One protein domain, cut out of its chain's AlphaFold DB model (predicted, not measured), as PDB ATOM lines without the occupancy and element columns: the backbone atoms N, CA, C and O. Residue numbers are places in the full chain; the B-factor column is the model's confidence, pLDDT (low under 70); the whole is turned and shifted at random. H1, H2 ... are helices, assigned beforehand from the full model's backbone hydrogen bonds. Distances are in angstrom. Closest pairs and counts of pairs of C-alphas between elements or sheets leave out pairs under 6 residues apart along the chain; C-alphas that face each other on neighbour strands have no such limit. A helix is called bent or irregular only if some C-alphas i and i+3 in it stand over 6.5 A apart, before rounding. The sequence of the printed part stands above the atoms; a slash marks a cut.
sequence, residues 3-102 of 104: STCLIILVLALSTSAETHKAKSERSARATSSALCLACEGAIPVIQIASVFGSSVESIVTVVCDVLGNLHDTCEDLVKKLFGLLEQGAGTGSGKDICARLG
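What this domain is: This is residues 3 to 102 of the 104 residues of a protein of Opisthorchis felineus (UniProt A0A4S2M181). One long helix, H1, makes the length; its residues 3 to 30 stick out as an arm, while the bent H2 and short H3 pack on its later part as a compact head. The 100 printed residues have three named helices, H1, H2, H3 in order, and no named strand: all helix. The whole is extended, radius of gyration of the C-alphas 20.3 A, spanning 75 by 25 by 15 A.

How they stand to each other: H1, residues 3 to 52, has a kink of 30 degrees near residue 44. H2, residues 56 to 86, one helix by its hydrogen bonds, is bent, C-alphas 66 and 69 being 9.3 A apart; arms H2a, 56 to 66, and H2b, 69 to 86, are irregular, with C-alphas 63 and 66 6.7 A and 69 and 72 7.6 A apart. H1 and H2a form a hairpin, touching closest at C-alphas 38 and 63, 6.0 A. H3, residues 94 to 100, touches H1, closest C-alphas 40 and 94, 5.2 A. O i to N i+4 pairs are within hydrogen-bond range throughout H3, in 40 of 46 in H1, 5 of 7 in H2a and 13 of 14 in H2b.

Where its parts are: H1 runs 75.1 A from C-alpha 3 at (59.644, -47.152, -1.190); H2b runs 27.6 A; H3 ends at C-alpha 100, (14.914, -39.856, 29.184).

The domain as a whole: The printed part has no cut and no long link; pLDDT is under 70 at residues 3 to 29, 53 and 88 to 92.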
ATOM      1  N   SER A   3      60.991 -47.709  -1.000       54.38
ATOM      2  CA  SER A   3      59.644 -47.152  -1.190       54.38
ATOM      3  C   SER A   3      58.514 -48.106  -0.774       54.38
ATOM      4  O   SER A   3      57.480 -47.653  -0.300       54.38
ATOM      5  N   THR A   4      58.717 -49.424  -0.853       56.03
ATOM      6  CA  THR A   4      57.682 -50.424  -0.529       56.03
ATOM      7  C   THR A   4      57.434 -50.595   0.972       56.03
ATOM      8  O   THR A   4      56.314 -50.906   1.362       56.03
ATOM      9  N   CYS A   5      58.427 -50.332   1.831       54.53
ATOM     10  CA  CYS A   5      58.256 -50.431   3.288       54.53
ATOM     11  C   CYS A   5      57.321 -49.352   3.855       54.53
ATOM     12  O   CYS A   5      56.566 -49.624   4.785       54.53
ATOM     13  N   LEU A   6      57.325 -48.147   3.273       55.59
ATOM     14  CA  LEU A   6      56.464 -47.040   3.710       55.59
ATOM     15  C   LEU A   6      54.978 -47.330   3.458       55.59
ATOM     16  O   LEU A   6      54.138 -46.993   4.285       55.59
ATOM     17  N   ILE A   7      54.662 -47.999   2.349       59.19
ATOM     18  CA  ILE A   7      53.279 -48.307   1.959       59.19
ATOM     19  C   ILE A   7      52.679 -49.372   2.892       59.19
ATOM     20  O   ILE A   7      51.530 -49.252   3.313       59.19
ATOM     21  N   ILE A   8      53.474 -50.377   3.273       58.91
ATOM     22  CA  ILE A   8      53.048 -51.444   4.196       58.91
ATOM     23  C   ILE A   8      52.793 -50.877   5.602       58.91
ATOM     24  O   ILE A   8      51.826 -51.271   6.253       58.91
ATOM     25  N   LEU A   9      53.611 -49.917   6.052       55.84
ATOM     26  CA  LEU A   9      53.433 -49.280   7.359       55.84
ATOM     27  C   LEU A   9      52.125 -48.475   7.427       55.84
ATOM     28  O   LEU A   9      51.387 -48.586   8.401       55.84
ATOM     29  N   VAL A  10      51.802 -47.712   6.377       59.25
ATOM     30  CA  VAL A  10      50.568 -46.908   6.322       59.25
ATOM     31  C   VAL A  10      49.321 -47.799   6.327       59.25
ATOM     32  O   VAL A  10      48.382 -47.516   7.068       59.25
ATOM     33  N   LEU A  11      49.331 -48.913   5.585       55.12
ATOM     34  CA  LEU A  11      48.208 -49.858   5.546       55.12
ATOM     35  C   LEU A  11      47.953 -50.545   6.900       55.12
ATOM     36  O   LEU A  11      46.795 -50.759   7.258       55.12
ATOM     37  N   ALA A  12      49.005 -50.843   7.672       54.31
ATOM     38  CA  ALA A  12      48.889 -51.463   8.996       54.31
ATOM     39  C   ALA A  12      48.354 -50.501  10.081       54.31
ATOM     40  O   ALA A  12      47.662 -50.928  11.013       54.31
ATOM     41  N   LEU A  13      48.630 -49.194   9.968       53.38
ATOM     42  CA  LEU A  13      48.056 -48.195  10.879       53.38
ATOM     43  C   LEU A  13      46.557 -47.974  10.627       53.38
ATOM     44  O   LEU A  13      45.799 -47.810  11.586       53.38
ATOM     45  N   SER A  14      46.108 -48.019   9.370       52.91
ATOM     46  CA  SER A  14      44.691 -47.844   9.021       52.91
ATOM     47  C   SER A  14      43.803 -48.950   9.603       52.91
ATOM     48  O   SER A  14      42.739 -48.659  10.145       52.91
ATOM     49  N   THR A  15      44.278 -50.200   9.611       51.84
ATOM     50  CA  THR A  15      43.516 -51.346  10.144       51.84
ATOM     51  C   THR A  15      43.288 -51.247  11.658       51.84
ATOM     52  O   THR A  15      42.264 -51.692  12.182       51.84
ATOM     53  N   SER A  16      44.224 -50.629  12.382       51.19
ATOM     54  CA  SER A  16      44.164 -50.508  13.843       51.19
ATOM     55  C   SER A  16      43.095 -49.504  14.302       51.19
ATOM     56  O   SER A  16      42.430 -49.724  15.315       51.19
ATOM     57  N   ALA A  17      42.864 -48.433  13.534       50.00
ATOM     58  CA  ALA A  17      41.860 -47.417  13.861       50.00
ATOM     59  C   ALA A  17      40.417 -47.926  13.675       50.00
ATOM     60  O   ALA A  17      39.541 -47.640  14.494       50.00
ATOM     61  N   GLU A  18      40.169 -48.726  12.638       47.75
ATOM     62  CA  GLU A  18      38.834 -49.263  12.337       47.75
ATOM     63  C   GLU A  18      38.416 -50.353  13.334       47.75
ATOM     64  O   GLU A  18      37.268 -50.398  13.786       47.75
ATOM     65  N   THR A  19      39.370 -51.183  13.764       49.25
ATOM     66  CA  THR A  19      39.098 -52.292  14.690       49.25
ATOM     67  C   THR A  19      38.768 -51.796  16.105       49.25
ATOM     68  O   THR A  19      37.916 -52.371  16.788       49.25
ATOM     69  N   HIS A  20      39.382 -50.691  16.544       47.84
ATOM     70  CA  HIS A  20      39.085 -50.074  17.842       47.84
ATOM     71  C   HIS A  20      37.727 -49.368  17.857       47.84
ATOM     72  O   HIS A  20      36.995 -49.473  18.842       47.84
ATOM     73  N   LYS A  21      37.357 -48.699  16.760       50.03
ATOM     74  CA  LYS A  21      36.077 -47.992  16.653       50.03
ATOM     75  C   LYS A  21      34.895 -48.967  16.655       50.03
ATOM     76  O   LYS A  21      34.000 -48.836  17.485       50.03
ATOM     77  N   ALA A  22      34.966 -50.033  15.853       52.84
ATOM     78  CA  ALA A  22      33.920 -51.055  15.796       52.84
ATOM     79  C   ALA A  22      33.764 -51.844  17.114       52.84
ATOM     80  O   ALA A  22      32.646 -52.164  17.525       52.84
ATOM     81  N   LYS A  23      34.872 -52.147  17.811       52.78
ATOM     82  CA  LYS A  23      34.831 -52.826  19.119       52.78
ATOM     83  C   LYS A  23      34.281 -51.911  20.218       52.78
ATOM     84  O   LYS A  23      33.504 -52.375  21.050       52.78
ATOM     85  N   SER A  24      34.637 -50.626  20.183       54.31
ATOM     86  CA  SER A  24      34.120 -49.604  21.099       54.31
ATOM     87  C   SER A  24      32.614 -49.387  20.916       54.31
ATOM     88  O   SER A  24      31.863 -49.461  21.885       54.31
ATOM     89  N   GLU A  25      32.138 -49.251  19.673       57.44
ATOM     90  CA  GLU A  25      30.708 -49.087  19.371       57.44
ATOM     91  C   GLU A  25      29.881 -50.318  19.770       57.44
ATOM     92  O   GLU A  25      28.798 -50.190  20.343       57.44
ATOM     93  N   ARG A  26      30.403 -51.531  19.542       60.03
ATOM     94  CA  ARG A  26      29.726 -52.771  19.951       60.03
ATOM     95  C   ARG A  26      29.670 -52.924  21.470       60.03
ATOM     96  O   ARG A  26      28.657 -53.385  21.992       60.03
ATOM     97  N   SER A  27      30.732 -52.520  22.167       58.47
ATOM     98  CA  SER A  27      30.784 -52.523  23.630       58.47
ATOM     99  C   SER A  27      29.822 -51.495  24.227       58.47
ATOM    100  O   SER A  27      29.054 -51.839  25.118       58.47
ATOM    101  N   ALA A  28      29.796 -50.268  23.701       62.44
ATOM    102  CA  ALA A  28      28.887 -49.218  24.159       62.44
ATOM    103  C   ALA A  28      27.413 -49.612  23.965       62.44
ATOM    104  O   ALA A  28      26.588 -49.398  24.852       62.44
ATOM    105  N   ARG A  29      27.089 -50.264  22.839       67.44
ATOM    106  CA  ARG A  29      25.731 -50.748  22.557       67.44
ATOM    107  C   ARG A  29      25.308 -51.897  23.475       67.44
ATOM    108  O   ARG A  29      24.154 -51.943  23.886       67.44
ATOM    109  N   ALA A  30      26.228 -52.801  23.821       70.44
ATOM    110  CA  ALA A  30      25.968 -53.871  24.785       70.44
ATOM    111  C   ALA A  30      25.746 -53.315  26.203       70.44
ATOM    112  O   ALA A  30      24.799 -53.717  26.876       70.44
ATOM    113  N   THR A  31      26.561 -52.342  26.617       74.44
ATOM    114  CA  THR A  31      26.411 -51.640  27.897       74.44
ATOM    115  C   THR A  31      25.084 -50.886  27.991       74.44
ATOM    116  O   THR A  31      24.362 -51.049  28.972       74.44
ATOM    117  N   SER A  32      24.726 -50.116  26.958       77.56
ATOM    118  CA  SER A  32      23.432 -49.424  26.889       77.56
ATOM    119  C   SER A  32      22.269 -50.417  26.935       77.56
ATOM    120  O   SER A  32      21.342 -50.222  27.709       77.56
ATOM    121  N   SER A  33      22.346 -51.544  26.220       83.81
ATOM    122  CA  SER A  33      21.294 -52.567  26.275       83.81
ATOM    123  C   SER A  33      21.123 -53.183  27.669       83.81
ATOM    124  O   SER A  33      19.991 -53.442  28.072       83.81
ATOM    125  N   ALA A  34      22.214 -53.433  28.398       85.25
ATOM    126  CA  ALA A  34      22.154 -54.004  29.743       85.25
ATOM    127  C   ALA A  34      21.569 -53.010  30.763       85.25
ATOM    128  O   ALA A  34      20.688 -53.370  31.540       85.25
ATOM    129  N   LEU A  35      22.001 -51.744  30.706       84.75
ATOM    130  CA  LEU A  35      21.464 -50.669  31.548       84.75
ATOM    131  C   LEU A  35      20.002 -50.342  31.213       84.75
ATOM    132  O   LEU A  35      19.224 -50.058  32.120       84.75
ATOM    133  N   CYS A  36      19.609 -50.428  29.939       88.75
ATOM    134  CA  CYS A  36      18.225 -50.255  29.500       88.75
ATOM    135  C   CYS A  36      17.305 -51.315  30.124       88.75
ATOM    136  O   CYS A  36      16.298 -50.972  30.738       88.75
ATOM    137  N   LEU A  37      17.696 -52.593  30.058       87.88
ATOM    138  CA  LEU A  37      16.938 -53.687  30.675       87.88
ATOM    139  C   LEU A  37      16.865 -53.553  32.200       87.88
ATOM    140  O   LEU A  37      15.806 -53.766  32.787       87.88
ATOM    141  N   ALA A  38      17.975 -53.173  32.839       87.00
ATOM    142  CA  ALA A  38      18.016 -52.920  34.276       87.00
ATOM    143  C   ALA A  38      17.080 -51.768  34.673       87.00
ATOM    144  O   ALA A  38      16.326 -51.886  35.635       87.00
ATOM    145  N   CYS A  39      17.073 -50.687  33.890       87.62
ATOM    146  CA  CYS A  39      16.171 -49.562  34.086       87.62
ATOM    147  C   CYS A  39      14.700 -49.986  33.973       87.62
ATOM    148  O   CYS A  39      13.921 -49.738  34.891       87.62
ATOM    149  N   GLU A  40      14.319 -50.673  32.890       89.06
ATOM    150  CA  GLU A  40      12.937 -51.124  32.690       89.06
ATOM    151  C   GLU A  40      12.490 -52.096  33.794       89.06
ATOM    152  O   GLU A  40      11.356 -52.012  34.264       89.06
ATOM    153  N   GLY A  41      13.388 -52.978  34.248       85.44
ATOM    154  CA  GLY A  41      13.135 -53.907  35.351       85.44
ATOM    155  C   GLY A  41      13.028 -53.229  36.721       85.44
ATOM    156  O   GLY A  41      12.251 -53.680  37.561       85.44
ATOM    157  N   ALA A  42      13.747 -52.127  36.946       85.00
ATOM    158  CA  ALA A  42      13.695 -51.380  38.200       85.00
ATOM    159  C   ALA A  42      12.363 -50.650  38.400       85.00
ATOM    160  O   ALA A  42      11.887 -50.561  39.526       85.00
ATOM    161  N   ILE A  43      11.730 -50.152  37.332       85.75
ATOM    162  CA  ILE A  43      10.486 -49.365  37.412       85.75
ATOM    163  C   ILE A  43       9.373 -50.066  38.208       85.75
ATOM    164  O   ILE A  43       8.898 -49.473  39.180       85.75
ATOM    165  N   PRO A  44       8.951 -51.304  37.878       84.06
ATOM    166  CA  PRO A  44       7.910 -51.983  38.647       84.06
ATOM    167  C   PRO A  44       8.357 -52.288  40.082       84.06
ATOM    168  O   PRO A  44       7.547 -52.201  41.001       84.06
ATOM    169  N   VAL A  45       9.642 -52.593  40.302       82.19
ATOM    170  CA  VAL A  45      10.185 -52.849  41.647       82.19
ATOM    171  C   VAL A  45      10.120 -51.587  42.507       82.19
ATOM    172  O   VAL A  45       9.722 -51.662  43.665       82.19
ATOM    173  N   ILE A  46      10.442 -50.426  41.936       80.94
ATOM    174  CA  ILE A  46      10.364 -49.125  42.605       80.94
ATOM    175  C   ILE A  46       8.913 -48.749  42.896       80.94
ATOM    176  O   ILE A  46       8.607 -48.343  44.010       80.94
ATOM    177  N   GLN A  47       8.003 -48.933  41.940       79.69
ATOM    178  CA  GLN A  47       6.582 -48.650  42.155       79.69
ATOM    179  C   GLN A  47       5.998 -49.491  43.297       79.69
ATOM    180  O   GLN A  47       5.254 -48.976  44.128       79.69
ATOM    181  N   ILE A  48       6.374 -50.771  43.375       78.62
ATOM    182  CA  ILE A  48       6.017 -51.648  44.495       78.62
ATOM    183  C   ILE A  48       6.699 -51.152  45.779       78.62
ATOM    184  O   ILE A  48       6.037 -50.978  46.798       78.62
ATOM    185  N   ALA A  49       7.996 -50.853  45.744       78.38
ATOM    186  CA  ALA A  49       8.737 -50.348  46.896       78.38
ATOM    187  C   ALA A  49       8.120 -49.075  47.494       78.38
ATOM    188  O   ALA A  49       8.016 -48.987  48.715       78.38
ATOM    189  N   SER A  50       7.645 -48.141  46.666       73.12
ATOM    190  CA  SER A  50       6.948 -46.932  47.118       73.12
ATOM    191  C   SER A  50       5.627 -47.235  47.837       73.12
ATOM    192  O   SER A  50       5.226 -46.470  48.708       73.12
ATOM    193  N   VAL A  51       4.960 -48.352  47.521       75.62
ATOM    194  CA  VAL A  51       3.728 -48.794  48.203       75.62
ATOM    195  C   VAL A  51       4.036 -49.541  49.504       75.62
ATOM    196  O   VAL A  51       3.331 -49.368  50.495       75.62
ATOM    197  N   PHE A  52       5.084 -50.369  49.512       73.88
ATOM    198  CA  PHE A  52       5.419 -51.250  50.638       73.88
ATOM    199  C   PHE A  52       6.504 -50.691  51.577       73.88
ATOM    200  O   PHE A  52       6.830 -51.332  52.573       73.88
ATOM    201  N   GLY A  53       7.054 -49.507  51.293       68.94
ATOM    202  CA  GLY A  53       8.102 -48.869  52.098       68.94
ATOM    203  C   GLY A  53       9.474 -49.540  51.973       68.94
ATOM    204  O   GLY A  53      10.229 -49.569  52.944       68.94
ATOM    205  N   SER A  54       9.794 -50.110  50.808       72.12
ATOM    206  CA  SER A  54      11.082 -50.785  50.594       72.12
ATOM    207  C   SER A  54      12.209 -49.785  50.322       72.12
ATOM    208  O   SER A  54      12.011 -48.765  49.661       72.12
ATOM    209  N   SER A  55      13.408 -50.077  50.830       75.75
ATOM    210  CA  SER A  55      14.577 -49.200  50.708       75.75
ATOM    211  C   SER A  55      15.225 -49.297  49.325       75.75
ATOM    212  O   SER A  55      15.350 -50.386  48.766       75.75
ATOM    213  N   VAL A  56      15.725 -48.167  48.813       75.50
ATOM    214  CA  VAL A  56      16.456 -48.071  47.531       75.50
ATOM    215  C   VAL A  56      17.600 -49.086  47.447       75.50
ATOM    216  O   VAL A  56      17.788 -49.716  46.413       75.50
ATOM    217  N   GLU A  57      18.312 -49.312  48.551       77.44
ATOM    218  CA  GLU A  57      19.402 -50.293  48.662       77.44
ATOM    219  C   GLU A  57      18.961 -51.719  48.294       77.44
ATOM    220  O   GLU A  57      19.653 -52.439  47.573       77.44
ATOM    221  N   SER A  58      17.753 -52.111  48.709       80.06
ATOM    222  CA  SER A  58      17.205 -53.431  48.398       80.06
ATOM    223  C   SER A  58      16.885 -53.571  46.908       80.06
ATOM    224  O   SER A  58      17.008 -54.658  46.350       80.06
ATOM    225  N   ILE A  59      16.502 -52.475  46.249       80.00
ATOM    226  CA  ILE A  59      16.218 -52.435  44.810       80.00
ATOM    227  C   ILE A  59      17.521 -52.520  44.016       80.00
ATOM    228  O   ILE A  59      17.608 -53.294  43.066       80.00
ATOM    229  N   VAL A  60      18.541 -51.769  44.437       82.12
ATOM    230  CA  VAL A  60      19.887 -51.811  43.849       82.12
ATOM    231  C   VAL A  60      20.440 -53.230  43.909       82.12
ATOM    232  O   VAL A  60      20.893 -53.740  42.893       82.12
ATOM    233  N   THR A  61      20.309 -53.912  45.047       81.44
ATOM    234  CA  THR A  61      20.776 -55.302  45.190       81.44
ATOM    235  C   THR A  61      20.075 -56.237  44.190       81.44
ATOM    236  O   THR A  61      20.703 -57.054  43.528       81.44
ATOM    237  N   VAL A  62      18.755 -56.103  44.010       81.62
ATOM    238  CA  VAL A  62      17.988 -56.982  43.105       81.62
ATOM    239  C   VAL A  62      18.280 -56.703  41.626       81.62
ATOM    240  O   VAL A  62      18.301 -57.629  40.816       81.62
ATOM    241  N   VAL A  63      18.485 -55.438  41.261       83.56
ATOM    242  CA  VAL A  63      18.591 -55.010  39.858       83.56
ATOM    243  C   VAL A  63      20.044 -54.925  39.383       83.56
ATOM    244  O   VAL A  63      20.331 -55.240  38.229       83.56
ATOM    245  N   CYS A  64      20.966 -54.504  40.248       86.62
ATOM    246  CA  CYS A  64      22.317 -54.107  39.862       86.62
ATOM    247  C   CYS A  64      23.398 -55.160  40.139       86.62
ATOM    248  O   CYS A  64      24.411 -55.158  39.440       86.62
ATOM    249  N   ASP A  65      23.206 -56.104  41.070       84.44
ATOM    250  CA  ASP A  65      24.199 -57.169  41.325       84.44
ATOM    251  C   ASP A  65      24.455 -58.058  40.100       84.44
ATOM    252  O   ASP A  65      25.575 -58.509  39.861       84.44
ATOM    253  N   VAL A  66      23.442 -58.254  39.253       83.69
ATOM    254  CA  VAL A  66      23.554 -59.091  38.046       83.69
ATOM    255  C   VAL A  66      24.396 -58.456  36.930       83.69
ATOM    256  O   VAL A  66      24.740 -59.130  35.959       83.69
ATOM    257  N   LEU A  67      24.736 -57.166  37.048       81.25
ATOM    258  CA  LEU A  67      25.428 -56.381  36.018       81.25
ATOM    259  C   LEU A  67      26.959 -56.360  36.181       81.25
ATOM    260  O   LEU A  67      27.658 -55.851  35.299       81.25
ATOM    261  N   GLY A  68      27.498 -56.915  37.273       84.75
ATOM    262  CA  GLY A  68      28.939 -57.011  37.516       84.75
ATOM    263  C   GLY A  68      29.637 -55.649  37.439       84.75
ATOM    264  O   GLY A  68      29.376 -54.765  38.244       84.75
ATOM    265  N   ASN A  69      30.488 -55.441  36.429       86.00
ATOM    266  CA  ASN A  69      31.251 -54.194  36.240       86.00
ATOM    267  C   ASN A  69      30.387 -52.941  35.989       86.00
ATOM    268  O   ASN A  69      30.918 -51.836  35.936       86.00
ATOM    269  N   LEU A  70      29.082 -53.105  35.769       84.06
ATOM    270  CA  LEU A  70      28.130 -52.011  35.575       84.06
ATOM    271  C   LEU A  70      27.329 -51.687  36.844       84.06
ATOM    272  O   LEU A  70      26.462 -50.816  36.787       84.06
ATOM    273  N   HIS A  71      27.619 -52.353  37.969       88.19
ATOM    274  CA  HIS A  71      26.902 -52.193  39.233       88.19
ATOM    275  C   HIS A  71      26.814 -50.728  39.674       88.19
ATOM    276  O   HIS A  71      25.709 -50.214  39.803       88.19
ATOM    277  N   ASP A  72      27.943 -50.020  39.791       88.50
ATOM    278  CA  ASP A  72      27.959 -48.614  40.231       88.50
ATOM    279  C   ASP A  72      27.143 -47.698  39.304       88.50
ATOM    280  O   ASP A  72      26.446 -46.782  39.744       88.50
ATOM    281  N   THR A  73      27.197 -47.960  37.993       87.69
ATOM    282  CA  THR A  73      26.432 -47.189  36.999       87.69
ATOM    283  C   THR A  73      24.936 -47.478  37.110       87.69
ATOM    284  O   THR A  73      24.114 -46.573  36.973       87.69
ATOM    285  N   CYS A  74      24.575 -48.733  37.374       87.19
ATOM    286  CA  CYS A  74      23.200 -49.129  37.633       87.19
ATOM    287  C   CYS A  74      22.676 -48.539  38.946       87.19
ATOM    288  O   CYS A  74      21.543 -48.073  38.983       87.19
ATOM    289  N   GLU A  75      23.483 -48.500  40.004       89.56
ATOM    290  CA  GLU A  75      23.083 -47.932  41.290       89.56
ATOM    291  C   GLU A  75      22.720 -46.446  41.160       89.56
ATOM    292  O   GLU A  75      21.654 -46.020  41.611       89.56
ATOM    293  N   ASP A  76      23.575 -45.657  40.499       90.06
ATOM    294  CA  ASP A  76      23.314 -44.238  40.236       90.06
ATOM    295  C   ASP A  76      22.038 -44.040  39.397       90.06
ATOM    296  O   ASP A  76      21.207 -43.171  39.689       90.06
ATOM    297  N   LEU A  77      21.835 -44.903  38.398       87.12
ATOM    298  CA  LEU A  77      20.630 -44.922  37.576       87.12
ATOM    299  C   LEU A  77      19.374 -45.238  38.406       87.12
ATOM    300  O   LEU A  77      18.383 -44.517  38.291       87.12
ATOM    301  N   VAL A  78      19.402 -46.275  39.249       86.62
ATOM    302  CA  VAL A  78      18.275 -46.674  40.109       86.62
ATOM    303  C   VAL A  78      17.930 -45.561  41.094       86.62
ATOM    304  O   VAL A  78      16.752 -45.254  41.267       86.62
ATOM    305  N   LYS A  79      18.928 -44.888  41.679       87.25
ATOM    306  CA  LYS A  79      18.715 -43.725  42.558       87.25
ATOM    307  C   LYS A  79      18.020 -42.571  41.828       87.25
ATOM    308  O   LYS A  79      17.044 -42.019  42.338       87.25
ATOM    309  N   LYS A  80      18.474 -42.226  40.617       87.19
ATOM    310  CA  LYS A  80      17.837 -41.190  39.780       87.19
ATOM    311  C   LYS A  80      16.415 -41.571  39.381       87.19
ATOM    312  O   LYS A  80      15.516 -40.731  39.428       87.19
ATOM    313  N   LEU A  81      16.213 -42.831  39.008       85.31
ATOM    314  CA  LEU A  81      14.912 -43.368  38.639       85.31
ATOM    315  C   LEU A  81      13.938 -43.329  39.822       85.31
ATOM    316  O   LEU A  81      12.804 -42.892  39.652       85.31
ATOM    317  N   PHE A  82      14.392 -43.706  41.018       84.19
ATOM    318  CA  PHE A  82      13.603 -43.635  42.247       84.19
ATOM    319  C   PHE A  82      13.121 -42.208  42.516       84.19
ATOM    320  O   PHE A  82      11.919 -41.976  42.631       84.19
ATOM    321  N   GLY A  83      14.036 -41.233  42.478       83.44
ATOM    322  CA  GLY A  83      13.683 -39.825  42.653       83.44
ATOM    323  C   GLY A  83      12.722 -39.295  41.582       83.44
ATOM    324  O   GLY A  83      11.847 -38.488  41.889       83.44
ATOM    325  N   LEU A  84      12.844 -39.734  40.323       82.44
ATOM    326  CA  LEU A  84      11.904 -39.361  39.254       82.44
ATOM    327  C   LEU A  84      10.502 -39.937  39.483       82.44
ATOM    328  O   LEU A  84       9.507 -39.244  39.259       82.44
ATOM    329  N   LEU A  85      10.420 -41.195  39.915       79.75
ATOM    330  CA  LEU A  85       9.152 -41.872  40.167       79.75
ATOM    331  C   LEU A  85       8.444 -41.305  41.410       79.75
ATOM    332  O   LEU A  85       7.240 -41.068  41.341       79.75
ATOM    333  N   GLU A  86       9.175 -40.987  42.486       77.62
ATOM    334  CA  GLU A  86       8.617 -40.316  43.674       77.62
ATOM    335  C   GLU A  86       8.033 -38.933  43.363       77.62
ATOM    336  O   GLU A  86       6.996 -38.554  43.901       77.62
ATOM    337  N   GLN A  87       8.653 -38.185  42.445       77.38
ATOM    338  CA  GLN A  87       8.160 -36.875  42.006       77.38
ATOM    339  C   GLN A  87       6.926 -36.961  41.088       77.38
ATOM    340  O   GLN A  87       6.476 -35.944  40.561       77.38
ATOM    341  N   GLY A  88       6.387 -38.162  40.846       69.56
ATOM    342  CA  GLY A  88       5.262 -38.372  39.936       69.56
ATOM    343  C   GLY A  88       5.621 -38.159  38.461       69.56
ATOM    344  O   GLY A  88       4.734 -38.155  37.611       69.56
ATOM    345  N   ALA A  89       6.911 -38.031  38.124       64.75
ATOM    346  CA  ALA A  89       7.387 -37.844  36.750       64.75
ATOM    347  C   ALA A  89       7.407 -39.154  35.931       64.75
ATOM    348  O   ALA A  89       7.883 -39.166  34.791       64.75
ATOM    349  N   GLY A  90       6.888 -40.241  36.515       61.72
ATOM    350  CA  GLY A  90       6.804 -41.595  35.970       61.72
ATOM    351  C   GLY A  90       5.576 -41.895  35.109       61.72
ATOM    352  O   GLY A  90       5.203 -43.056  34.976       61.72
ATOM    353  N   THR A  91       4.903 -40.889  34.554       60.72
ATOM    354  CA  THR A  91       3.786 -41.118  33.626       60.72
ATOM    355  C   THR A  91       4.328 -41.430  32.228       60.72
ATOM    356  O   THR A  91       4.733 -40.521  31.504       60.72
ATOM    357  N   GLY A  92       4.368 -42.710  31.849       68.06
ATOM    358  CA  GLY A  92       4.861 -43.167  30.544       68.06
ATOM    359  C   GLY A  92       5.170 -44.664  30.527       68.06
ATOM    360  O   GLY A  92       5.058 -45.331  31.555       68.06
ATOM    361  N   SER A  93       5.556 -45.205  29.366       78.31
ATOM    362  CA  SER A  93       6.065 -46.578  29.303       78.31
ATOM    363  C   SER A  93       7.450 -46.638  29.948       78.31
ATOM    364  O   SER A  93       8.194 -45.655  29.907       78.31
ATOM    365  N   GLY A  94       7.832 -47.782  30.524       78.19
ATOM    366  CA  GLY A  94       9.136 -47.914  31.189       78.19
ATOM    367  C   GLY A  94      10.305 -47.539  30.273       78.19
ATOM    368  O   GLY A  94      11.220 -46.819  30.664       78.19
ATOM    369  N   LYS A  95      10.166 -47.895  28.999       80.88
ATOM    370  CA  LYS A  95      11.057 -47.521  27.905       80.88
ATOM    371  C   LYS A  95      11.243 -46.015  27.730       80.88
ATOM    372  O   LYS A  95      12.371 -45.570  27.560       80.88
ATOM    373  N   ASP A  96      10.171 -45.225  27.805       84.56
ATOM    374  CA  ASP A  96      10.237 -43.762  27.662       84.56
ATOM    375  C   ASP A  96      10.975 -43.122  28.842       84.56
ATOM    376  O   ASP A  96      11.765 -42.193  28.673       84.56
ATOM    377  N   ILE A  97      10.744 -43.636  30.051       84.81
ATOM    378  CA  ILE A  97      11.410 -43.162  31.270       84.81
ATOM    379  C   ILE A  97      12.913 -43.452  31.187       84.81
ATOM    380  O   ILE A  97      13.736 -42.572  31.439       84.81
ATOM    381  N   CYS A  98      13.272 -44.661  30.764       86.88
ATOM    382  CA  CYS A  98      14.660 -45.071  30.592       86.88
ATOM    383  C   CYS A  98      15.350 -44.367  29.413       86.88
ATOM    384  O   CYS A  98      16.542 -44.064  29.498       86.88
ATOM    385  N   ALA A  99      14.600 -44.011  28.366       85.69
ATOM    386  CA  ALA A  99      15.102 -43.196  27.265       85.69
ATOM    387  C   ALA A  99      15.433 -41.761  27.699       85.69
ATOM    388  O   ALA A  99      16.456 -41.194  27.318       85.69
ATOM    389  N   ARG A 100      14.621 -41.174  28.588       83.38
ATOM    390  CA  ARG A 100      14.914 -39.856  29.184       83.38
ATOM    391  C   ARG A 100      16.182 -39.857  30.040       83.38
ATOM    392  O   ARG A 100      16.788 -38.804  30.214       83.38
ATOM    393  N   LEU A 101      16.575 -41.018  30.560       83.19
ATOM    394  CA  LEU A 101      17.815 -41.216  31.313       83.19
ATOM    395  C   LEU A 101      19.018 -41.538  30.408       83.19
ATOM    396  O   LEU A 101      20.135 -41.646  30.911       83.19
ATOM    397  N   GLY A 102      18.811 -41.658  29.091       83.62
ATOM    398  CA  GLY A 102      19.861 -41.893  28.097       83.62
ATOM    399  C   GLY A 102      20.477 -43.291  28.147       83.62
ATOM    400  O   GLY A 102      21.587 -43.489  27.652       83.62
TER     401      GLY A 102